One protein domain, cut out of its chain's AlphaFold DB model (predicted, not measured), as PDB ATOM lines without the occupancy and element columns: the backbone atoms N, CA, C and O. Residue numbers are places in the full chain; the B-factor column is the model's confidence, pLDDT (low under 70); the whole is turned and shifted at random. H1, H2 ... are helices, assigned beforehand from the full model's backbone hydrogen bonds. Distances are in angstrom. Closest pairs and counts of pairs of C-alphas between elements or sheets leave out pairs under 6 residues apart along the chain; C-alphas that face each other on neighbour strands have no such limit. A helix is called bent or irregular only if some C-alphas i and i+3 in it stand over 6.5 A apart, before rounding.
ATOM      1  N   LEU A 189      82.377  95.462  91.301       37.81
ATOM      2  CA  LEU A 189      83.532  94.622  91.570       37.81
ATOM      3  C   LEU A 189      83.080  93.168  91.622       37.81
ATOM      4  O   LEU A 189      82.285  92.813  92.493       37.81
ATOM      5  N   PRO A 190      83.534  92.323  90.682       39.31
ATOM      6  CA  PRO A 190      83.326  90.898  90.825       39.31
ATOM      7  C   PRO A 190      83.968  90.440  92.150       39.31
ATOM      8  O   PRO A 190      85.011  90.982  92.529       39.31
ATOM      9  N   PRO A 191      83.392  89.443  92.847       42.50
ATOM     10  CA  PRO A 191      83.865  88.965  94.154       42.50
ATOM     11  C   PRO A 191      85.366  88.641  94.213       42.50
ATOM     12  O   PRO A 191      85.987  88.727  95.270       42.50
ATOM     13  N   THR A 192      85.958  88.299  93.069       45.38
ATOM     14  CA  THR A 192      87.390  88.041  92.894       45.38
ATOM     15  C   THR A 192      88.272  89.273  93.112       45.38
ATOM     16  O   THR A 192      89.358  89.129  93.659       45.38
ATOM     17  N   LYS A 193      87.802  90.481  92.774       50.09
ATOM     18  CA  LYS A 193      88.558  91.736  92.941       50.09
ATOM     19  C   LYS A 193      88.378  92.386  94.314       50.09
ATOM     20  O   LYS A 193      89.172  93.239  94.699       50.09
ATOM     21  N   SER A 194      87.362  91.986  95.078       54.28
ATOM     22  CA  SER A 194      87.129  92.517  96.427       54.28
ATOM     23  C   SER A 194      88.291  92.190  97.361       54.28
ATOM     24  O   SER A 194      88.742  93.060  98.096       54.28
ATOM     25  N   LYS A 195      88.821  90.960  97.289       60.50
ATOM     26  CA  LYS A 195      89.984  90.544  98.084       60.50
ATOM     27  C   LYS A 195      91.237  91.345  97.724       60.50
ATOM     28  O   LYS A 195      91.907  91.830  98.621       60.50
ATOM     29  N   GLU A 196      91.505  91.541  96.434       62.84
ATOM     30  CA  GLU A 196      92.647  92.339  95.965       62.84
ATOM     31  C   GLU A 196      92.554  93.792  96.445       62.84
ATOM     32  O   GLU A 196      93.524  94.341  96.951       62.84
ATOM     33  N   ILE A 197      91.369  94.405  96.375       60.69
ATOM     34  CA  ILE A 197      91.153  95.765  96.886       60.69
ATOM     35  C   ILE A 197      91.322  95.831  98.399       60.69
ATOM     36  O   ILE A 197      91.908  96.789  98.894       60.69
ATOM     37  N   ILE A 198      90.844  94.825  99.134       62.47
ATOM     38  CA  ILE A 198      91.055  94.721 100.580       62.47
ATOM     39  C   ILE A 198      92.549  94.585 100.885       62.47
ATOM     40  O   ILE A 198      93.043  95.273 101.770       62.47
ATOM     41  N   ASP A 199      93.291  93.769 100.140       67.00
ATOM     42  CA  ASP A 199      94.732  93.581 100.326       67.00
ATOM     43  C   ASP A 199      95.521  94.861  99.978       67.00
ATOM     44  O   ASP A 199      96.434  95.252 100.715       67.00
ATOM     45  N   HIS A 200      95.131  95.588  98.925       70.38
ATOM     46  CA  HIS A 200      95.700  96.896  98.579       70.38
ATOM     47  C   HIS A 200      95.364  97.959  99.628       70.38
ATOM     48  O   HIS A 200      96.246  98.712 100.042       70.38
ATOM     49  N   PHE A 201      94.121  97.995 100.110       67.12
ATOM     50  CA  PHE A 201      93.705  98.874 101.199       67.12
ATOM     51  C   PHE A 201      94.476  98.559 102.480       67.12
ATOM     52  O   PHE A 201      95.018  99.466 103.098       67.12
ATOM     53  N   ASN A 202      94.612  97.282 102.846       66.38
ATOM     54  CA  ASN A 202      95.397  96.836 103.997       66.38
ATOM     55  C   ASN A 202      96.868  97.243 103.862       66.38
ATOM     56  O   ASN A 202      97.499  97.637 104.843       66.38
ATOM     57  N   THR A 203      97.412  97.194 102.645       70.69
ATOM     58  CA  THR A 203      98.769  97.657 102.335       70.69
ATOM     59  C   THR A 203      98.898  99.166 102.535       70.69
ATOM     60  O   THR A 203      99.789  99.608 103.266       70.69
ATOM     61  N   ALA A 204      97.976  99.948 101.963       69.44
ATOM     62  CA  ALA A 204      97.880 101.397 102.141       69.44
ATOM     63  C   ALA A 204      97.798 101.765 103.618       69.44
ATOM     64  O   ALA A 204      98.576 102.561 104.135       69.44
ATOM     65  N   TYR A 205      96.883 101.102 104.308       68.94
ATOM     66  CA  TYR A 205      96.611 101.264 105.713       68.94
ATOM     67  C   TYR A 205      97.832 100.953 106.570       68.94
ATOM     68  O   TYR A 205      98.163 101.732 107.454       68.94
ATOM     69  N   ARG A 206      98.541  99.852 106.299       73.44
ATOM     70  CA  ARG A 206      99.769  99.486 107.013       73.44
ATOM     71  C   ARG A 206     100.847 100.549 106.832       73.44
ATOM     72  O   ARG A 206     101.466 100.928 107.819       73.44
ATOM     73  N   ILE A 207     101.067 101.030 105.605       72.75
ATOM     74  CA  ILE A 207     102.051 102.086 105.328       72.75
ATOM     75  C   ILE A 207     101.666 103.369 106.062       72.75
ATOM     76  O   ILE A 207     102.471 103.900 106.819       72.75
ATOM     77  N   LEU A 208     100.427 103.830 105.894       69.62
ATOM     78  CA  LEU A 208      99.940 105.050 106.530       69.62
ATOM     79  C   LEU A 208      99.990 104.932 108.052       69.62
ATOM     80  O   LEU A 208     100.530 105.812 108.698       69.62
ATOM     81  N   LYS A 209      99.543 103.821 108.641       66.12
ATOM     82  CA  LYS A 209      99.639 103.563 110.085       66.12
ATOM     83  C   LYS A 209     101.084 103.571 110.577       66.12
ATOM     84  O   LYS A 209     101.371 104.124 111.636       66.12
ATOM     85  N   ASN A 210     101.992 102.942 109.834       69.00
ATOM     86  CA  ASN A 210     103.376 102.778 110.260       69.00
ATOM     87  C   ASN A 210     104.247 103.989 109.981       69.00
ATOM     88  O   ASN A 210     105.318 104.025 110.569       69.00
ATOM     89  N   TYR A 211     103.838 104.932 109.132       68.31
ATOM     90  CA  TYR A 211     104.648 106.066 108.662       68.31
ATOM     91  C   TYR A 211     103.848 107.373 108.604       68.31
ATOM     92  O   TYR A 211     104.159 108.272 107.835       68.31
ATOM     93  N   TYR A 212     102.799 107.486 109.407       61.69
ATOM     94  CA  TYR A 212     101.828 108.571 109.319       61.69
ATOM     95  C   TYR A 212     102.378 109.985 109.477       61.69
ATOM     96  O   TYR A 212     101.788 110.942 108.993       61.69
ATOM     97  N   ASP A 213     103.465 110.111 110.230       63.25
ATOM     98  CA  ASP A 213     104.142 111.352 110.588       63.25
ATOM     99  C   ASP A 213     105.075 111.830 109.472       63.25
ATOM    100  O   ASP A 213     105.835 112.783 109.636       63.25
ATOM    101  N   MET A 214     105.047 111.131 108.342       75.38
ATOM    102  CA  MET A 214     105.966 111.320 107.241       75.38
ATOM    103  C   MET A 214     105.282 112.136 106.152       75.38
ATOM    104  O   MET A 214     104.073 112.010 105.942       75.38
ATOM    105  N   PRO A 215     106.035 112.970 105.422       77.25
ATOM    106  CA  PRO A 215     105.461 113.778 104.361       77.25
ATOM    107  C   PRO A 215     104.718 112.911 103.344       77.25
ATOM    108  O   PRO A 215     105.216 111.860 102.929       77.25
ATOM    109  N   ARG A 216     103.551 113.390 102.897       77.50
ATOM    110  CA  ARG A 216     102.703 112.703 101.912       77.50
ATOM    111  C   ARG A 216     103.494 112.214 100.705       77.50
ATOM    112  O   ARG A 216     103.230 111.121 100.220       77.50
ATOM    113  N   SER A 217     104.488 112.980 100.251       84.25
ATOM    114  CA  SER A 217     105.277 112.583  99.092       84.25
ATOM    115  C   SER A 217     106.023 111.264  99.291       84.25
ATOM    116  O   SER A 217     106.014 110.401  98.417       84.25
ATOM    117  N   VAL A 218     106.603 111.069 100.472       86.19
ATOM    118  CA  VAL A 218     107.317 109.844 100.838       86.19
ATOM    119  C   VAL A 218     106.340 108.674 100.971       86.19
ATOM    120  O   VAL A 218     106.600 107.588 100.456       86.19
ATOM    121  N   LEU A 219     105.186 108.914 101.602       82.56
ATOM    122  CA  LEU A 219     104.118 107.924 101.753       82.56
ATOM    123  C   LEU A 219     103.580 107.444 100.403       82.56
ATOM    124  O   LEU A 219     103.447 106.240 100.189       82.56
ATOM    125  N   THR A 220     103.316 108.368  99.479       86.12
ATOM    126  CA  THR A 220     102.797 108.053  98.147       86.12
ATOM    127  C   THR A 220     103.791 107.237  97.328       86.12
ATOM    128  O   THR A 220     103.401 106.229  96.737       86.12
ATOM    129  N   VAL A 221     105.074 107.617  97.305       90.75
ATOM    130  CA  VAL A 221     106.085 106.842  96.570       90.75
ATOM    131  C   VAL A 221     106.245 105.460  97.205       90.75
ATOM    132  O   VAL A 221     106.223 104.458  96.493       90.75
ATOM    133  N   ARG A 222     106.318 105.371  98.542       90.56
ATOM    134  CA  ARG A 222     106.411 104.088  99.258       90.56
ATOM    135  C   ARG A 222     105.251 103.156  98.922       90.56
ATOM    136  O   ARG A 222     105.465 101.959  98.718       90.56
ATOM    137  N   LEU A 223     104.046 103.716  98.869       86.06
ATOM    138  CA  LEU A 223     102.824 103.010  98.523       86.06
ATOM    139  C   LEU A 223     102.822 102.525  97.079       86.06
ATOM    140  O   LEU A 223     102.519 101.359  96.840       86.06
ATOM    141  N   ALA A 224     103.222 103.379  96.136       89.19
ATOM    142  CA  ALA A 224     103.368 102.990  94.739       89.19
ATOM    143  C   ALA A 224     104.319 101.798  94.587       89.19
ATOM    144  O   ALA A 224     104.012 100.860  93.858       89.19
ATOM    145  N   MET A 225     105.432 101.787  95.328       92.38
ATOM    146  CA  MET A 225     106.395 100.687  95.265       92.38
ATOM    147  C   MET A 225     105.847  99.372  95.846       92.38
ATOM    148  O   MET A 225     106.042  98.322  95.235       92.38
ATOM    149  N   GLU A 226     105.125  99.397  96.978       87.19
ATOM    150  CA  GLU A 226     104.459  98.179  97.486       87.19
ATOM    151  C   GLU A 226     103.447  97.632  96.480       87.19
ATOM    152  O   GLU A 226     103.406  96.428  96.244       87.19
ATOM    153  N   LEU A 227     102.638  98.510  95.886       83.56
ATOM    154  CA  LEU A 227     101.615  98.105  94.931       83.56
ATOM    155  C   LEU A 227     102.231  97.514  93.656       83.56
ATOM    156  O   LEU A 227     101.786  96.467  93.193       83.56
ATOM    157  N   ILE A 228     103.305  98.103  93.126       88.38
ATOM    158  CA  ILE A 228     104.051  97.520  91.998       88.38
ATOM    159  C   ILE A 228     104.593  96.127  92.362       88.38
ATOM    160  O   ILE A 228     104.467  95.186  91.574       88.38
ATOM    161  N   ASN A 229     105.146  95.955  93.567       87.25
ATOM    162  CA  ASN A 229     105.623  94.654  94.047       87.25
ATOM    163  C   ASN A 229     104.490  93.625  94.196       87.25
ATOM    164  O   ASN A 229     104.686  92.451  93.867       87.25
ATOM    165  N   ALA A 230     103.303  94.071  94.617       80.50
ATOM    166  CA  ALA A 230     102.082  93.270  94.674       80.50
ATOM    167  C   ALA A 230     101.512  92.931  93.280       80.50
ATOM    168  O   ALA A 230     100.656  92.059  93.161       80.50
ATOM    169  N   GLY A 231     102.027  93.554  92.215       78.88
ATOM    170  CA  GLY A 231     101.599  93.323  90.839       78.88
ATOM    171  C   GLY A 231     100.482  94.249  90.368       78.88
ATOM    172  O   GLY A 231      99.845  93.938  89.366       78.88
ATOM    173  N   CYS A 232     100.245  95.369  91.058       80.25
ATOM    174  CA  CYS A 232      99.330  96.396  90.584       80.25
ATOM    175  C   CYS A 232      99.831  97.025  89.289       80.25
ATOM    176  O   CYS A 232     101.023  97.218  89.056       80.25
ATOM    177  N   GLU A 233      98.861  97.368  88.462       77.00
ATOM    178  CA  GLU A 233      99.066  97.600  87.044       77.00
ATOM    179  C   GLU A 233      98.566  98.978  86.586       77.00
ATOM    180  O   GLU A 233      98.879  99.417  85.478       77.00
ATOM    181  N   GLU A 234      97.819  99.656  87.450       75.94
ATOM    182  CA  GLU A 234      97.216 100.966  87.244       75.94
ATOM    183  C   GLU A 234      97.161 101.725  88.574       75.94
ATOM    184  O   GLU A 234      97.164 101.124  89.654       75.94
ATOM    185  N   ASP A 235      97.126 103.053  88.496       73.00
ATOM    186  CA  ASP A 235      96.927 103.904  89.659       73.00
ATOM    187  C   ASP A 235      95.460 103.842  90.085       73.00
ATOM    188  O   ASP A 235      94.565 104.353  89.412       73.00
ATOM    189  N   VAL A 236      95.215 103.239  91.240       69.19
ATOM    190  CA  VAL A 236      93.896 103.218  91.869       69.19
ATOM    191  C   VAL A 236      93.975 104.112  93.096       69.19
ATOM    192  O   VAL A 236      94.938 104.044  93.864       69.19
ATOM    193  N   VAL A 237      92.980 104.982  93.301       69.38
ATOM    194  CA  VAL A 237      92.810 105.559  94.639       69.38
ATOM    195  C   VAL A 237      92.484 104.376  95.531       69.38
ATOM    196  O   VAL A 237      91.509 103.674  95.279       69.38
ATOM    197  N   ILE A 238      93.319 104.125  96.529       68.00
ATOM    198  CA  ILE A 238      93.212 102.930  97.376       68.00
ATOM    199  C   ILE A 238      92.871 103.274  98.819       68.00
ATOM    200  O   ILE A 238      92.424 102.398  99.550       68.00
ATOM    201  N   ALA A 239      93.022 104.540  99.216       68.06
ATOM    202  CA  ALA A 239      92.544 105.043 100.492       68.06
ATOM    203  C   ALA A 239      92.239 106.551 100.440       68.06
ATOM    204  O   ALA A 239      92.710 107.263  99.560       68.06
ATOM    205  N   THR A 260      98.541 106.813  94.231       80.81
ATOM    206  CA  THR A 260      99.927 106.703  93.758       80.81
ATOM    207  C   THR A 260     100.302 107.777  92.733       80.81
ATOM    208  O   THR A 260     101.458 107.866  92.330       80.81
ATOM    209  N   GLU A 261      99.347 108.642  92.373       78.94
ATOM    210  CA  GLU A 261      99.550 109.879  91.606       78.94
ATOM    211  C   GLU A 261     100.185 109.678  90.223       78.94
ATOM    212  O   GLU A 261     100.902 110.544  89.727       78.94
ATOM    213  N   GLY A 262      99.902 108.543  89.585       82.56
ATOM    214  CA  GLY A 262     100.396 108.216  88.248       82.56
ATOM    215  C   GLY A 262     101.719 107.451  88.256       82.56
ATOM    216  O   GLY A 262     102.211 107.093  87.186       82.56
ATOM    217  N   LEU A 263     102.327 107.210  89.428       88.69
ATOM    218  CA  LEU A 263     103.617 106.526  89.532       88.69
ATOM    219  C   LEU A 263     103.550 105.069  89.076       88.69
ATOM    220  O   LEU A 263     104.496 104.607  88.438       88.69
ATOM    221  N   ILE A 264     102.467 104.344  89.381       87.69
ATOM    222  CA  ILE A 264     102.345 102.931  88.985       87.69
ATOM    223  C   ILE A 264     102.323 102.840  87.462       87.69
ATOM    224  O   ILE A 264     103.129 102.125  86.862       87.69
ATOM    225  N   GLN A 265     101.438 103.612  86.833       85.12
ATOM    226  CA  GLN A 265     101.311 103.645  85.385       85.12
ATOM    227  C   GLN A 265     102.595 104.156  84.721       85.12
ATOM    228  O   GLN A 265     103.036 103.598  83.716       85.12
ATOM    229  N   LEU A 266     103.234 105.185  85.281       88.00
ATOM    230  CA  LEU A 266     104.515 105.695  84.795       88.00
ATOM    231  C   LEU A 266     105.587 104.601  84.775       88.00
ATOM    232  O   LEU A 266     106.185 104.362  83.728       88.00
ATOM    233  N   VAL A 267     105.827 103.920  85.898       89.50
ATOM    234  CA  VAL A 267     106.859 102.877  85.966       89.50
ATOM    235  C   VAL A 267     106.535 101.746  84.996       89.50
ATOM    236  O   VAL A 267     107.401 101.345  84.218       89.50
ATOM    237  N   ARG A 268     105.278 101.292  84.973       87.06
ATOM    238  CA  ARG A 268     104.825 100.231  84.070       87.06
ATOM    239  C   ARG A 268     105.050 100.575  82.597       87.06
ATOM    240  O   ARG A 268     105.508  99.736  81.832       87.06
ATOM    241  N   THR A 269     104.703 101.794  82.190       85.38
ATOM    242  CA  THR A 269     104.882 102.246  80.798       85.38
ATOM    243  C   THR A 269     106.351 102.422  80.420       85.38
ATOM    244  O   THR A 269     106.691 102.302  79.247       85.38
ATOM    245  N   SER A 270     107.227 102.664  81.397       86.06
ATOM    246  CA  SER A 270     108.650 102.922  81.157       86.06
ATOM    247  C   SER A 270     109.538 101.691  81.211       86.06
ATOM    248  O   SER A 270     110.596 101.665  80.585       86.06
ATOM    249  N   ILE A 271     109.133 100.674  81.966       88.06
ATOM    250  CA  ILE A 271     109.923  99.468  82.186       88.06
ATOM    251  C   ILE A 271     109.083  98.273  81.751       88.06
ATOM    252  O   ILE A 271     108.257  97.757  82.500       88.06
ATOM    253  N   THR A 272     109.307  97.828  80.513       82.75
ATOM    254  CA  THR A 272     108.572  96.709  79.904       82.75
ATOM    255  C   THR A 272     108.904  95.363  80.550       82.75
ATOM    256  O   THR A 272     108.068  94.461  80.565       82.75
ATOM    257  N   ASN A 273     110.107  95.222  81.112       89.81
ATOM    258  CA  ASN A 273     110.516  94.032  81.845       89.81
ATOM    259  C   ASN A 273     109.954  94.049  83.277       89.81
ATOM    260  O   ASN A 273     110.318  94.886  84.106       89.81
ATOM    261  N   ARG A 274     109.105  93.067  83.590       88.25
ATOM    262  CA  ARG A 274     108.469  92.926  84.907       88.25
ATOM    263  C   ARG A 274     109.479  92.752  86.046       88.25
ATOM    264  O   ARG A 274     109.228  93.249  87.144       88.25
ATOM    265  N   ASP A 275     110.597  92.079  85.798       91.50
ATOM    266  CA  ASP A 275     111.620  91.837  86.820       91.50
ATOM    267  C   ASP A 275     112.398  93.115  87.141       91.50
ATOM    268  O   ASP A 275     112.653  93.405  88.311       91.50
ATOM    269  N   ASP A 276     112.692  93.935  86.130       92.88
ATOM    270  CA  ASP A 276     113.326  95.244  86.320       92.88
ATOM    271  C   ASP A 276     112.390  96.209  87.056       92.88
ATOM    272  O   ASP A 276     112.827  96.928  87.956       92.88
ATOM    273  N   MET A 277     111.088  96.172  86.754       92.06
ATOM    274  CA  MET A 277     110.073  96.956  87.460       92.06
ATOM    275  C   MET A 277     109.988  96.572  88.945       92.06
ATOM    276  O   MET A 277     110.025  97.445  89.813       92.06
ATOM    277  N   LYS A 278     109.913  95.271  89.256       92.69
ATOM    278  CA  LYS A 278     109.924  94.782  90.646       92.69
ATOM    279  C   LYS A 278     111.232  95.105  91.358       92.69
ATOM    280  O   LYS A 278     111.229  95.446  92.541       92.69
ATOM    281  N   THR A 279     112.351  95.029  90.642       94.88
ATOM    282  CA  THR A 279     113.662  95.384  91.184       94.88
ATOM    283  C   THR A 279     113.719  96.871  91.528       94.88
ATOM    284  O   THR A 279     114.117  97.208  92.641       94.88
ATOM    285  N   LEU A 280     113.261  97.754  90.632       95.12
ATOM    286  CA  LEU A 280     113.162  99.192  90.898       95.12
ATOM    287  C   LEU A 280     112.283  99.454  92.120       95.12
ATOM    288  O   LEU A 280     112.704 100.168  93.027       95.12
ATOM    289  N   ALA A 281     111.094  98.850  92.162       93.81
ATOM    290  CA  ALA A 281     110.148  99.058  93.246       93.81
ATOM    291  C   ALA A 281     110.697  98.603  94.601       93.81
ATOM    292  O   ALA A 281     110.618  99.333  95.588       93.81
ATOM    293  N   THR A 282     111.328  97.432  94.640       94.56
ATOM    294  CA  THR A 282     111.990  96.917  95.842       94.56
ATOM    295  C   THR A 282     113.111  97.844  96.299       94.56
ATOM    296  O   THR A 282     113.122  98.259  97.454       94.56
ATOM    297  N   MET A 283     114.018  98.223  95.398       95.44
ATOM    298  CA  MET A 283     115.172  99.048  95.757       95.44
ATOM    299  C   MET A 283     114.764 100.461  96.186       95.44
ATOM    300  O   MET A 283     115.270 100.985  97.176       95.44
ATOM    301  N   LEU A 284     113.819 101.086  95.479       94.19
ATOM    302  CA  LEU A 284     113.318 102.406  95.845       94.19
ATOM    303  C   LEU A 284     112.520 102.357  97.158       94.19
ATOM    304  O   LEU A 284     112.666 103.250  97.987       94.19
ATOM    305  N   GLY A 285     111.737 101.296  97.389       91.81
ATOM    306  CA  GLY A 285     111.041 101.056  98.655       91.81
ATOM    307  C   GLY A 285     111.998 100.895  99.841       91.81
ATOM    308  O   GLY A 285     111.814 101.561 100.858       91.81
ATOM    309  N   GLU A 286     113.055 100.091  99.685       92.19
ATOM    310  CA  GLU A 286     114.131  99.924 100.677       92.19
ATOM    311  C   GLU A 286     114.819 101.270 100.986       92.19
ATOM    312  O   GLU A 286     115.013 101.619 102.153       92.19
ATOM    313  N   LEU A 287     115.131 102.073  99.959       91.88
ATOM    314  CA  LEU A 287     115.741 103.396 100.138       91.88
ATOM    315  C   LEU A 287     114.821 104.364 100.901       91.88
ATOM    316  O   LEU A 287     115.281 105.116 101.764       91.88
ATOM    317  N   ILE A 288     113.522 104.342 100.599       90.50
ATOM    318  CA  ILE A 288     112.529 105.147 101.309       90.50
ATOM    319  C   ILE A 288     112.418 104.703 102.767       90.50
ATOM    320  O   ILE A 288     112.416 105.558 103.647       90.50
ATOM    321  N   ASP A 289     112.395 103.399 103.045       87.44
ATOM    322  CA  ASP A 289     112.338 102.870 104.412       87.44
ATOM    323  C   ASP A 289     113.540 103.315 105.258       87.44
ATOM    324  O   ASP A 289     113.379 103.620 106.444       87.44
ATOM    325  N   ILE A 290     114.727 103.433 104.655       86.06
ATOM    326  CA  ILE A 290     115.901 104.028 105.311       86.06
ATOM    327  C   ILE A 290     115.649 105.510 105.626       86.06
ATOM    328  O   ILE A 290     115.819 105.929 106.772       86.06
ATOM    329  N   GLY A 291     115.179 106.294 104.650       81.94
ATOM    330  CA  GLY A 291     114.857 107.714 104.845       81.94
ATOM    331  C   GLY A 291     113.785 107.965 105.909       81.94
ATOM    332  O   GLY A 291     113.907 108.893 106.706       81.94
ATOM    333  N   LEU A 292     112.766 107.107 105.967       80.06
ATOM    334  CA  LEU A 292     111.691 107.151 106.958       80.06
ATOM    335  C   LEU A 292     112.224 106.932 108.384       80.06
ATOM    336  O   LEU A 292     111.844 107.656 109.306       80.06
ATOM    337  N   ARG A 293     113.137 105.972 108.585       80.19
ATOM    338  CA  ARG A 293     113.794 105.748 109.891       80.19
ATOM    339  C   ARG A 293     114.631 106.955 110.315       80.19
ATOM    340  O   ARG A 293     114.572 107.364 111.472       80.19
ATOM    341  N   SER A 294     115.343 107.538 109.359       77.94
ATOM    342  CA  SER A 294     116.130 108.762 109.511       77.94
ATOM    343  C   SER A 294     115.284 109.956 109.978       77.94
ATOM    344  O   SER A 294     115.578 110.577 111.000       77.94
ATOM    345  N   LEU A 295     114.151 110.212 109.314       72.88
ATOM    346  CA  LEU A 295     113.218 111.290 109.673       72.88
ATOM    347  C   LEU A 295     112.627 111.130 111.085       72.88
ATOM    348  O   LEU A 295     112.408 112.122 111.782       72.88
ATOM    349  N   ARG A 296     112.415 109.892 111.546       69.50
ATOM    350  CA  ARG A 296     111.941 109.609 112.913       69.50
ATOM    351  C   ARG A 296     112.981 109.839 113.994       69.50
ATOM    352  O   ARG A 296     112.614 110.143 115.127       69.50
ATOM    353  N   GLY A 297     114.261 109.706 113.657       61.19
ATOM    354  CA  GLY A 297     115.367 109.785 114.607       61.19
ATOM    355  C   GLY A 297     115.571 111.158 115.254       61.19
ATOM    356  O   GLY A 297     116.351 111.242 116.198       61.19
ATOM    357  N   ARG A 298     114.898 112.224 114.776       53.34
ATOM    358  CA  ARG A 298     115.007 113.628 115.250       53.34
ATOM    359  C   ARG A 298     116.438 114.084 115.580       53.34
ATOM    360  O   ARG A 298     116.636 114.949 116.432       53.34
ATOM    361  N   ALA A 299     117.448 113.549 114.899       51.31
ATOM    362  CA  ALA A 299     118.778 114.122 114.962       51.31
ATOM    363  C   ALA A 299     118.744 115.406 114.123       51.31
ATOM    364  O   ALA A 299     118.601 115.355 112.901       51.31
ATOM    365  N   ASN A 300     118.812 116.566 114.783       42.78
ATOM    366  CA  ASN A 300     119.003 117.843 114.098       42.78
ATOM    367  C   ASN A 300     120.184 117.707 113.121       42.78
ATOM    368  O   ASN A 300     121.297 117.408 113.543       42.78
ATOM    369  N   GLY A 301     119.929 117.911 111.826       53.34
ATOM    370  CA  GLY A 301     120.956 117.853 110.782       53.34
ATOM    371  C   GLY A 301     121.022 116.565 109.953       53.34
ATOM    372  O   GLY A 301     121.931 116.463 109.134       53.34
ATOM    373  N   ASP A 302     120.089 115.611 110.095       66.62
ATOM    374  CA  ASP A 302     120.090 114.420 109.230       66.62
ATOM    375  C   ASP A 302     119.755 114.765 107.765       66.62
ATOM    376  O   ASP A 302     118.601 114.966 107.365       66.62
ATOM    377  N   LYS A 303     120.807 114.822 106.942       77.88
ATOM    378  CA  LYS A 303     120.724 115.088 105.503       77.88
ATOM    379  C   LYS A 303     120.070 113.931 104.741       77.88
ATOM    380  O   LYS A 303     119.542 114.160 103.654       77.88
ATOM    381  N   THR A 304     120.043 112.719 105.301       80.94
ATOM    382  CA  THR A 304     119.449 111.525 104.677       80.94
ATOM    383  C   THR A 304     117.948 111.699 104.487       80.94
ATOM    384  O   THR A 304     117.450 111.589 103.367       80.94
ATOM    385  N   GLY A 305     117.228 112.050 105.556       80.62
ATOM    386  CA  GLY A 305     115.783 112.274 105.499       80.62
ATOM    387  C   GLY A 305     115.395 113.383 104.514       80.62
ATOM    388  O   GLY A 305     114.455 113.223 103.736       80.62
ATOM    389  N   SER A 306     116.165 114.477 104.481       84.81
ATOM    390  CA  SER A 306     115.948 115.590 103.545       84.81
ATOM    391  C   SER A 306     116.156 115.181 102.080       84.81
ATOM    392  O   SER A 306     115.350 115.551 101.222       84.81
ATOM    393  N   LEU A 307     117.186 114.378 101.784       88.38
ATOM    394  CA  LEU A 307     117.410 113.856 100.434       88.38
ATOM    395  C   LEU A 307     116.267 112.952  99.972       88.38
ATOM    396  O   LEU A 307     115.788 113.118  98.852       88.38
ATOM    397  N   ILE A 308     115.817 112.024 100.822       88.69
ATOM    398  CA  ILE A 308     114.726 111.102 100.476       88.69
ATOM    399  C   ILE A 308     113.404 111.846 100.299       88.69
ATOM    400  O   ILE A 308     112.652 111.550  99.368       88.69
ATOM    401  N   LEU A 309     113.141 112.858 101.128       88.00
ATOM    402  CA  LEU A 309     111.985 113.730 100.957       88.00
ATOM    403  C   LEU A 309     112.018 114.439  99.600       88.00
ATOM    404  O   LEU A 309     111.026 114.427  98.873       88.00
ATOM    405  N   ARG A 310     113.161 115.029  99.238       90.56
ATOM    406  CA  ARG A 310     113.312 115.733  97.962       90.56
ATOM    407  C   ARG A 310     113.183 114.786  96.770       90.56
ATOM    408  O   ARG A 310     112.430 115.091  95.856       90.56
ATOM    409  N   LEU A 311     113.831 113.619  96.825       93.69
ATOM    410  CA  LEU A 311     113.700 112.560  95.820       93.69
ATOM    411  C   LEU A 311     112.233 112.163  95.615       93.69
ATOM    412  O   LEU A 311     111.770 112.066  94.482       93.69
ATOM    413  N   SER A 312     111.498 111.958  96.711       92.06
ATOM    414  CA  SER A 312     110.093 111.544  96.662       92.06
ATOM    415  C   SER A 312     109.199 112.636  96.072       92.06
ATOM    416  O   SER A 312     108.325 112.355  95.258       92.06
ATOM    417  N   SER A 313     109.434 113.893  96.451       90.88
ATOM    418  CA  SER A 313     108.709 115.039  95.901       90.88
ATOM    419  C   SER A 313     108.978 115.225  94.406       90.88
ATOM    420  O   SER A 313     108.028 115.394  93.647       90.88
ATOM    421  N   ASP A 314     110.235 115.127  93.966       93.25
ATOM    422  CA  ASP A 314     110.615 115.248  92.553       93.25
ATOM    423  C   ASP A 314     109.994 114.121  91.708       93.25
ATOM    424  O   ASP A 314     109.458 114.369  90.628       93.25
ATOM    425  N   LEU A 315     109.968 112.892  92.232       91.62
ATOM    426  CA  LEU A 315     109.295 111.761  91.591       91.62
ATOM    427  C   LEU A 315     107.789 111.978  91.423       91.62
ATOM    428  O   LEU A 315     107.244 111.653  90.370       91.62
ATOM    429  N   LEU A 316     107.109 112.542  92.423       88.81
ATOM    430  CA  LEU A 316     105.680 112.846  92.303       88.81
ATOM    431  C   LEU A 316     105.399 114.006  91.368       88.81
ATOM    432  O   LEU A 316     104.432 113.957  90.610       88.81
ATOM    433  N   ILE A 317     106.242 115.038  91.383       88.69
ATOM    434  CA  ILE A 317     106.149 116.122  90.405       88.69
ATOM    435  C   ILE A 317     106.287 115.529  89.005       88.69
ATOM    436  O   ILE A 317     105.452 115.819  88.147       88.69
ATOM    437  N   TYR A 318     107.263 114.647  88.781       89.31
ATOM    438  CA  TYR A 318     107.410 113.963  87.503       89.31
ATOM    439  C   TYR A 318     106.190 113.100  87.153       89.31
ATOM    440  O   TYR A 318     105.691 113.192  86.037       89.31
ATOM    441  N   ALA A 319     105.649 112.321  88.090       86.31
ATOM    442  CA  ALA A 319     104.462 111.499  87.842       86.31
ATOM    443  C   ALA A 319     103.251 112.336  87.396       86.31
ATOM    444  O   ALA A 319     102.577 111.985  86.427       86.31
ATOM    445  N   ARG A 320     103.033 113.480  88.057       81.88
ATOM    446  CA  ARG A 320     101.912 114.394  87.788       81.88
ATOM    447  C   ARG A 320     102.083 115.217  86.516       81.88
ATOM    448  O   ARG A 320     101.104 115.486  85.832       81.88
ATOM    449  N   THR A 321     103.300 115.682  86.241       83.44
ATOM    450  CA  THR A 321     103.561 116.698  85.201       83.44
ATOM    451  C   THR A 321     104.298 116.158  83.986       83.44
ATOM    452  O   THR A 321     104.392 116.845  82.977       83.44
ATOM    453  N   ARG A 322     104.881 114.959  84.096       82.19
ATOM    454  CA  ARG A 322     105.851 114.398  83.147       82.19
ATOM    455  C   ARG A 322     107.052 115.319  82.872       82.19
ATOM    456  O   ARG A 322     107.749 115.117  81.888       82.19
ATOM    457  N   SER A 323     107.351 116.274  83.761       86.44
ATOM    458  CA  SER A 323     108.503 117.178  83.638       86.44
ATOM    459  C   SER A 323     109.833 116.426  83.751       86.44
ATOM    460  O   SER A 323     110.184 115.919  84.820       86.44
ATOM    461  N   LEU A 324     110.605 116.395  82.660       87.19
ATOM    462  CA  LEU A 324     111.940 115.798  82.656       87.19
ATOM    463  C   LEU A 324     112.885 116.460  83.666       87.19
ATOM    464  O   LEU A 324     113.711 115.760  84.243       87.19
ATOM    465  N   ASP A 325     112.734 117.755  83.947       90.12
ATOM    466  CA  ASP A 325     113.554 118.453  84.946       90.12
ATOM    467  C   ASP A 325     113.390 117.842  86.343       90.12
ATOM    468  O   ASP A 325     114.370 117.643  87.064       90.12
ATOM    469  N   ALA A 326     112.157 117.477  86.707       89.56
ATOM    470  CA  ALA A 326     111.879 116.801  87.969       89.56
ATOM    471  C   ALA A 326     112.512 115.398  88.003       89.56
ATOM    472  O   ALA A 326     113.144 115.026  88.995       89.56
ATOM    473  N   LEU A 327     112.436 114.640  86.902       90.00
ATOM    474  CA  LEU A 327     113.075 113.323  86.812       90.00
ATOM    475  C   LEU A 327     114.609 113.416  86.858       90.00
ATOM    476  O   LEU A 327     115.252 112.656  87.582       90.00
ATOM    477  N   TYR A 328     115.211 114.361  86.136       92.12
ATOM    478  CA  TYR A 328     116.654 114.590  86.172       92.12
ATOM    479  C   TYR A 328     117.117 115.064  87.548       92.12
ATOM    480  O   TYR A 328     118.179 114.637  88.002       92.12
ATOM    481  N   SER A 329     116.320 115.873  88.254       93.31
ATOM    482  CA  SER A 329     116.585 116.228  89.652       93.31
ATOM    483  C   SER A 329     116.596 114.984  90.546       93.31
ATOM    484  O   SER A 329     117.568 114.766  91.275       93.31
ATOM    485  N   ALA A 330     115.596 114.104  90.421       92.19
ATOM    486  CA  ALA A 330     115.532 112.838  91.156       92.19
ATOM    487  C   ALA A 330     116.749 111.931  90.875       92.19
ATOM    488  O   ALA A 330     117.400 111.441  91.804       92.19
ATOM    489  N   ILE A 331     117.121 111.756  89.603       92.38
ATOM    490  CA  ILE A 331     118.300 110.971  89.195       92.38
ATOM    491  C   ILE A 331     119.596 111.621  89.703       92.38
ATOM    492  O   ILE A 331     120.486 110.928  90.190       92.38
ATOM    493  N   SER A 332     119.704 112.950  89.649       91.75
ATOM    494  CA  SER A 332     120.857 113.706  90.153       91.75
ATOM    495  C   SER A 332     121.009 113.591  91.673       91.75
ATOM    496  O   SER A 332     122.127 113.500  92.187       91.75
ATOM    497  N   ILE A 333     119.900 113.540  92.418       91.81
ATOM    498  CA  ILE A 333     119.918 113.240  93.855       91.81
ATOM    499  C   ILE A 333     120.528 111.855  94.089       91.81
ATOM    500  O   ILE A 333     121.489 111.756  94.848       91.81
ATOM    501  N   LEU A 334     120.058 110.818  93.387       90.31
ATOM    502  CA  LEU A 334     120.619 109.465  93.500       90.31
ATOM    503  C   LEU A 334     122.098 109.407  93.100       90.31
ATOM    504  O   LEU A 334     122.896 108.780  93.795       90.31
ATOM    505  N   GLY A 335     122.481 110.111  92.033       89.69
ATOM    506  CA  GLY A 335     123.866 110.222  91.585       89.69
ATOM    507  C   GLY A 335     124.780 110.839  92.647       89.69
ATOM    508  O   GLY A 335     125.849 110.297  92.922       89.69
ATOM    509  N   ARG A 336     124.341 111.916  93.309       88.38
ATOM    510  CA  ARG A 336     125.084 112.528  94.424       88.38
ATOM    511  C   ARG A 336     125.143 111.614  95.642       88.38
ATOM    512  O   ARG A 336     126.217 111.437  96.206       88.38
ATOM    513  N   THR A 337     124.029 110.981  96.007       88.94
ATOM    514  CA  THR A 337     123.980 110.004  97.104       88.94
ATOM    515  C   THR A 337     124.957 108.856  96.878       88.94
ATOM    516  O   THR A 337     125.704 108.488  97.783       88.94
ATOM    517  N   LYS A 338     125.014 108.332  95.651       91.06
ATOM    518  CA  LYS A 338     125.967 107.301  95.236       91.06
ATOM    519  C   LYS A 338     127.421 107.736  95.456       91.06
ATOM    520  O   LYS A 338     128.216 106.934  95.952       91.06
ATOM    521  N   GLU A 339     127.771 108.979  95.121       88.94
ATOM    522  CA  GLU A 339     129.118 109.517  95.355       88.94
ATOM    523  C   GLU A 339     129.411 109.724  96.845       88.94
ATOM    524  O   GLU A 339     130.489 109.354  97.305       88.94
ATOM    525  N   TYR A 340     128.450 110.215  97.633       88.38
ATOM    526  CA  TYR A 340     128.622 110.350  99.085       88.38
ATOM    527  C   TYR A 340     128.875 109.006  99.770       88.38
ATOM    528  O   TYR A 340     129.742 108.917 100.641       88.38
ATOM    529  N   VAL A 341     128.172 107.953  99.343       87.56
ATOM    530  CA  VAL A 341     128.394 106.586  99.832       87.56
ATOM    531  C   VAL A 341     129.766 106.063  99.405       87.56
ATOM    532  O   VAL A 341     130.486 105.514 100.235       87.56
ATOM    533  N   ARG A 342     130.176 106.282  98.145       89.81
ATOM    534  CA  ARG A 342     131.505 105.876  97.644       89.81
ATOM    535  C   ARG A 342     132.639 106.529  98.430       89.81
ATOM    536  O   ARG A 342     133.634 105.881  98.734       89.81
ATOM    537  N   MET A 343     132.485 107.812  98.747       89.38
ATOM    538  CA  MET A 343     133.480 108.603  99.470       89.38
ATOM    539  C   MET A 343     133.438 108.394 100.989       89.38
ATOM    540  O   MET A 343     134.225 109.019 101.692       89.38
ATOM    541  N   ASN A 344     132.538 107.547 101.508       84.81
ATOM    542  CA  ASN A 344     132.297 107.390 102.944       84.81
ATOM    543  C   ASN A 344     132.077 108.735 103.661       84.81
ATOM    544  O   ASN A 344     132.685 109.013 104.694       84.81
ATOM    545  N   SER A 345     131.237 109.595 103.081       85.12
ATOM    546  CA  SER A 345     130.983 110.934 103.612       85.12
ATOM    547  C   SER A 345     130.464 110.882 105.051       85.12
ATOM    548  O   SER A 345     129.466 110.215 105.334       85.12
ATOM    549  N   GLN A 346     131.106 111.639 105.946       81.56
ATOM    550  CA  GLN A 346     130.711 111.731 107.356       81.56
ATOM    551  C   GLN A 346     129.265 112.226 107.517       81.56
ATOM    552  O   GLN A 346     128.528 111.718 108.365       81.56
ATOM    553  N   ASP A 347     128.830 113.122 106.630       77.94
ATOM    554  CA  ASP A 347     127.477 113.684 106.586       77.94
ATOM    555  C   ASP A 347     126.376 112.647 106.297       77.94
ATOM    556  O   ASP A 347     125.206 112.896 106.584       77.94
ATOM    557  N   PHE A 348     126.736 111.491 105.728       82.44
ATOM    558  CA  PHE A 348     125.811 110.421 105.334       82.44
ATOM    559  C   PHE A 348     126.125 109.091 106.020       82.44
ATOM    560  O   PHE A 348     125.707 108.031 105.552       82.44
ATOM    561  N   THR A 349     126.830 109.130 107.155       83.62
ATOM    562  CA  THR A 349     127.229 107.924 107.899       83.62
ATOM    563  C   THR A 349     126.033 107.026 108.220       83.62
ATOM    564  O   THR A 349     126.111 105.818 108.031       83.62
ATOM    565  N   GLN A 350     124.896 107.600 108.630       81.69
ATOM    566  CA  GLN A 350     123.688 106.828 108.950       81.69
ATOM    567  C   GLN A 350     123.128 106.084 107.732       81.69
ATOM    568  O   GLN A 350     122.815 104.899 107.831       81.69
ATOM    569  N   LEU A 351     123.064 106.749 106.574       86.31
ATOM    570  CA  LEU A 351     122.649 106.131 105.316       86.31
ATOM    571  C   LEU A 351     123.600 105.001 104.908       86.31
ATOM    572  O   LEU A 351     123.150 103.923 104.530       86.31
ATOM    573  N   ILE A 352     124.911 105.238 104.996       88.00
ATOM    574  CA  ILE A 352     125.933 104.249 104.636       88.00
ATOM    575  C   ILE A 352     125.818 103.017 105.534       88.00
ATOM    576  O   ILE A 352     125.810 101.899 105.024       88.00
ATOM    577  N   THR A 353     125.704 103.211 106.849       87.88
ATOM    578  CA  THR A 353     125.538 102.117 107.812       87.88
ATOM    579  C   THR A 353     124.256 101.341 107.536       87.88
ATOM    580  O   THR A 353     124.312 100.126 107.386       87.88
ATOM    581  N   ALA A 354     123.125 102.028 107.350       88.25
ATOM    582  CA  ALA A 354     121.852 101.376 107.055       88.25
ATOM    583  C   ALA A 354     121.900 100.546 105.761       88.25
ATOM    584  O   ALA A 354     121.404  99.420 105.733       88.25
ATOM    585  N   LEU A 355     122.530 101.068 104.700       90.00
ATOM    586  CA  LEU A 355     122.721 100.328 103.451       90.00
ATOM    587  C   LEU A 355     123.659  99.129 103.632       90.00
ATOM    588  O   LEU A 355     123.372  98.058 103.108       90.00
ATOM    589  N   ARG A 356     124.764  99.280 104.373       90.56
ATOM    590  CA  ARG A 356     125.687  98.170 104.659       90.56
ATOM    591  C   ARG A 356     125.002  97.056 105.432       90.56
ATOM    592  O   ARG A 356     125.117  95.905 105.032       90.56
ATOM    593  N   ASP A 357     124.264  97.394 106.483       90.62
ATOM    594  CA  ASP A 357     123.555  96.415 107.307       90.62
ATOM    595  C   ASP A 357     122.492  95.672 106.491       90.62
ATOM    596  O   ASP A 357     122.401  94.449 106.556       90.62
ATOM    597  N   MET A 358     121.737  96.393 105.657       90.81
ATOM    598  CA  MET A 358     120.725  95.812 104.772       90.81
ATOM    599  C   MET A 358     121.319  94.872 103.709       90.81
ATOM    600  O   MET A 358     120.671  93.908 103.298       90.81
ATOM    601  N   LEU A 359     122.525  95.166 103.217       90.44
ATOM    602  CA  LEU A 359     123.148  94.445 102.104       90.44
ATOM    603  C   LEU A 359     124.182  93.402 102.541       90.44
ATOM    604  O   LEU A 359     124.631  92.622 101.698       90.44
ATOM    605  N   LYS A 360     124.527  93.357 103.833       87.81
ATOM    606  CA  LYS A 360     125.560  92.484 104.403       87.81
ATOM    607  C   LYS A 360     125.377  91.025 103.992       87.81
ATOM    608  O   LYS A 360     126.303  90.418 103.464       87.81
ATOM    609  N   ASP A 361     124.163  90.504 104.147       85.06
ATOM    610  CA  ASP A 361     123.846  89.099 103.858       85.06
ATOM    611  C   ASP A 361     123.663  88.824 102.357       85.06
ATOM    612  O   ASP A 361     123.669  87.674 101.922       85.06
ATOM    613  N   LYS A 362     123.519  89.880 101.545       86.44
ATOM    614  CA  LYS A 362     123.401  89.789 100.083       86.44
ATOM    615  C   LYS A 362     124.774  89.828  99.392       86.44
ATOM    616  O   LYS A 362     124.843  89.558  98.197       86.44
ATOM    617  N   GLY A 363     125.847  90.189 100.105       85.75
ATOM    618  CA  GLY A 363     127.189  90.358  99.530       85.75
ATOM    619  C   GLY A 363     127.273  91.477  98.482       85.75
ATOM    620  O   GLY A 363     128.123  91.430  97.597       85.75
ATOM    621  N   ILE A 364     126.364  92.459  98.540       89.25
ATOM    622  CA  ILE A 364     126.276  93.554  97.567       89.25
ATOM    623  C   ILE A 364     126.849  94.827  98.184       89.25
ATOM    624  O   ILE A 364     126.409  95.279  99.236       89.25
ATOM    625  N   GLU A 365     127.780  95.464  97.481       89.25
ATOM    626  CA  GLU A 365     128.317  96.759  97.896       89.25
ATOM    627  C   GLU A 365     127.269  97.887  97.762       89.25
ATOM    628  O   GLU A 365     126.669  98.029  96.687       89.25
ATOM    629  N   PRO A 366     127.088  98.760  98.779       90.75
ATOM    630  CA  PRO A 366     126.136  99.878  98.740       90.75
ATOM    631  C   PRO A 366     126.256 100.776  97.505       90.75
ATOM    632  O   PRO A 366     125.251 101.226  96.954       90.75
ATOM    633  N   HIS A 367     127.482 101.015  97.033       90.50
ATOM    634  CA  HIS A 367     127.722 101.807  95.828       90.50
ATOM    635  C   HIS A 367     127.186 101.120  94.562       90.50
ATOM    636  O   HIS A 367     126.530 101.762  93.741       90.50
ATOM    637  N   SER A 368     127.427  99.813  94.418       91.19
ATOM    638  CA  SER A 368     126.927  99.013  93.292       91.19
ATOM    639  C   SER A 368     125.398  98.955  93.300       91.19
ATOM    640  O   SER A 368     124.751  99.162  92.270       91.19
ATOM    641  N   TRP A 369     124.808  98.793  94.487       94.81
ATOM    642  CA  TRP A 369     123.362  98.829  94.677       94.81
ATOM    643  C   TRP A 369     122.758 100.179  94.250       94.81
ATOM    644  O   TRP A 369     121.844 100.212  93.428       94.81
ATOM    645  N   LEU A 370     123.315 101.313  94.698       92.88
ATOM    646  CA  LEU A 370     122.845 102.643  94.281       92.88
ATOM    647  C   LEU A 370     123.064 102.911  92.785       92.88
ATOM    648  O   LEU A 370     122.245 103.585  92.155       92.88
ATOM    649  N   SER A 371     124.137 102.371  92.202       93.25
ATOM    650  CA  SER A 371     124.384 102.442  90.759       93.25
ATOM    651  C   SER A 371     123.258 101.763  89.979       93.25
ATOM    652  O   SER A 371     122.650 102.388  89.110       93.25
ATOM    653  N   LYS A 372     122.889 100.534  90.367       94.81
ATOM    654  CA  LYS A 372     121.777  99.800  89.752       94.81
ATOM    655  C   LYS A 372     120.446 100.544  89.897       94.81
ATOM    656  O   LYS A 372     119.711 100.655  88.918       94.81
ATOM    657  N   LEU A 373     120.155 101.106  91.075       94.81
ATOM    658  CA  LEU A 373     118.949 101.918  91.286       94.81
ATOM    659  C   LEU A 373     118.926 103.146  90.363       94.81
ATOM    660  O   LEU A 373     117.901 103.447  89.759       94.81
ATOM    661  N   THR A 374     120.065 103.824  90.210       93.38
ATOM    662  CA  THR A 374     120.199 104.980  89.312       93.38
ATOM    663  C   THR A 374     119.948 104.583  87.854       93.38
ATOM    664  O   THR A 374     119.242 105.291  87.143       93.38
ATOM    665  N   THR A 375     120.467 103.432  87.409       92.44
ATOM    666  CA  THR A 375     120.218 102.903  86.059       92.44
ATOM    667  C   THR A 375     118.739 102.599  85.828       92.44
ATOM    668  O   THR A 375     118.193 103.024  84.812       92.44
ATOM    669  N   LEU A 376     118.080 101.918  86.771       92.69
ATOM    670  CA  LEU A 376     116.653 101.591  86.679       92.69
ATOM    671  C   LEU A 376     115.781 102.854  86.659       92.69
ATOM    672  O   LEU A 376     114.862 102.961  85.856       92.69
ATOM    673  N   MET A 377     116.112 103.853  87.479       91.25
ATOM    674  CA  MET A 377     115.465 105.170  87.442       91.25
ATOM    675  C   MET A 377     115.696 105.893  86.110       91.25
ATOM    676  O   MET A 377     114.790 106.538  85.593       91.25
ATOM    677  N   GLY A 378     116.880 105.744  85.510       89.31
ATOM    678  CA  GLY A 378     117.182 106.256  84.173       89.31
ATOM    679  C   GLY A 378     116.331 105.626  83.066       89.31
ATOM    680  O   GLY A 378     116.094 106.265  82.045       89.31
ATOM    681  N   MET A 379     115.801 104.413  83.262       89.69
ATOM    682  CA  MET A 379     114.864 103.806  82.305       89.69
ATOM    683  C   MET A 379     113.532 104.562  82.241       89.69
ATOM    684  O   MET A 379     112.885 104.534  81.197       89.69
ATOM    685  N   LEU A 380     113.158 105.309  83.290       85.19
ATOM    686  CA  LEU A 380     111.972 106.174  83.277       85.19
ATOM    687  C   LEU A 380     112.079 107.301  82.236       85.19
ATOM    688  O   LEU A 380     111.067 107.740  81.701       85.19
ATOM    689  N   VAL A 381     113.302 107.721  81.887       80.62
ATOM    690  CA  VAL A 381     113.545 108.726  80.839       80.62
ATOM    691  C   VAL A 381     113.118 108.190  79.469       80.62
ATOM    692  O   VAL A 381     112.521 108.917  78.680       80.62
ATOM    693  N   ARG A 382     113.346 106.895  79.208       65.31
ATOM    694  CA  ARG A 382     113.092 106.264  77.900       65.31
ATOM    695  C   ARG A 382     111.607 106.217  77.530       65.31
ATOM    696  O   ARG A 382     111.286 106.222  76.349       65.31
ATOM    697  N   ALA A 383     110.692 106.231  78.503       58.03
ATOM    698  CA  ALA A 383     109.254 106.359  78.224       58.03
ATOM    699  C   ALA A 383     108.869 107.704  77.611       58.03
ATOM    700  O   ALA A 383     107.867 107.793  76.904       58.03
ATOM    701  N   HIS A 384     109.634 108.753  77.910       58.03
ATOM    702  CA  HIS A 384     109.360 110.096  77.420       58.03
ATOM    703  C   HIS A 384     109.738 110.256  75.940       58.03
ATOM    704  O   HIS A 384     109.183 111.104  75.256       58.03
ATOM    705  N   GLU A 385     110.640 109.411  75.433       53.12
ATOM    706  CA  GLU A 385     111.092 109.420  74.037       53.12
ATOM    707  C   GLU A 385     110.172 108.611  73.098       53.12
ATOM    708  O   GLU A 385     110.315 108.695  71.881       53.12
ATOM    709  N   VAL A 386     109.222 107.831  73.640       48.91
ATOM    710  CA  VAL A 386     108.391 106.874  72.874       48.91
ATOM    711  C   VAL A 386     106.899 107.249  72.839       48.91
ATOM    712  O   VAL A 386     106.158 106.740  72.000       48.91
ATOM    713  N   LEU A 387     106.435 108.162  73.695       44.00
ATOM    714  CA  LEU A 387     105.052 108.652  73.663       44.00
ATOM    715  C   LEU A 387     104.989 109.988  72.909       44.00
ATOM    716  O   LEU A 387     105.726 110.904  73.274       44.00
ATOM    717  N   PRO A 388     104.134 110.132  71.874       38.91
ATOM    718  CA  PRO A 388     103.967 111.415  71.210       38.91
ATOM    719  C   PRO A 388     103.450 112.421  72.236       38.91
ATOM    720  O   PRO A 388     102.568 112.103  73.036       38.91
ATOM    721  N   SER A 389     104.033 113.616  72.211       38.31
ATOM    722  CA  SER A 389     103.592 114.793  72.949       38.31
ATOM    723  C   SER A 389     102.080 114.963  72.774       38.31
ATOM    724  O   SER A 389     101.618 115.327  71.693       38.31
ATOM    725  N   GLY A 390     101.328 114.613  73.821       35.53
ATOM    726  CA  GLY A 390      99.887 114.830  73.924       35.53
ATOM    727  C   GLY A 390      99.574 116.239  74.380       35.53
ATOM    728  O   GLY A 390     100.283 116.713  75.298       35.53
TER     729      GLY A 390
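AT A GLANCE: This is residues 189 to 239 and 260 to 390 of the 390 residues of an uncharacterized protein of Acidilobales archaeon (UniProt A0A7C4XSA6). H5, H6 and H8 run side by side in alternating directions, H4 packs on H5 and H8 at a slant, and H7 caps one end of these four. H2 covers H4 on the side away from H8, short H3 sits at the end away from H7, and H1 folds along H2, residues 190 to 195 sticking out. The printed part has 182 residues with eight named helices, H1 to H8 in chain order, and no named strand: all helix. It is compact, radius of gyration of the C-alphas 16.4 A, spanning 53 by 39 by 30 A.

IN THESE COORDINATES: H1, residues 191 to 211, begins at C-alpha 191 (83.865, 88.965, 94.154) and is 30.6 A long. H2 is 216 to 230, 20.7 A; H3 263 to 270, 10.4 A; H4 274 to 296, 32.8 A; H5 303 to 321 and H6 324 to 342, 26.6 A each. H7, 346 to 362, 24.2 A, is irregular: C-alphas 347 and 350 are 8.2 A apart. H8, 366 to 382, 25.4 A, ends at C-alpha 382 (113.092, 106.264, 77.900).

HOW THE PARTS SIT: H5, the hub, touches H2, H3, H4, H6 and H7. H5 and H6 form a hairpin at a shallow tilt of 24 degrees, closest C-alphas Asp 314 and Ala 326, 5.0 A. H6 touches H8, opposite ways at 12 degrees, closest C-alphas Lys 338 and Leu 370, 5.7 A. H2 touches H4, closest C-alphas Met 225 and Ala 281, 4.6 A. H1 and H2 form a hairpin, closest C-alphas Ala 204 and Leu 223, 6.3 A. Each O i to N i+4 pair is within hydrogen-bond range in H2 to H6; H1 has 15 of 17, H7 9 of 13, H8 10 of 13.

THE WHOLE: The farthest C-alphas, Pro 190 and Gln 346, are 54.3 A apart. Residues 240 to 259 are not printed; the gap is 10.1 A. Of the links printed whole, none is long. Confidence is under 70 at, among others, 296 to 302 and 382 to 390.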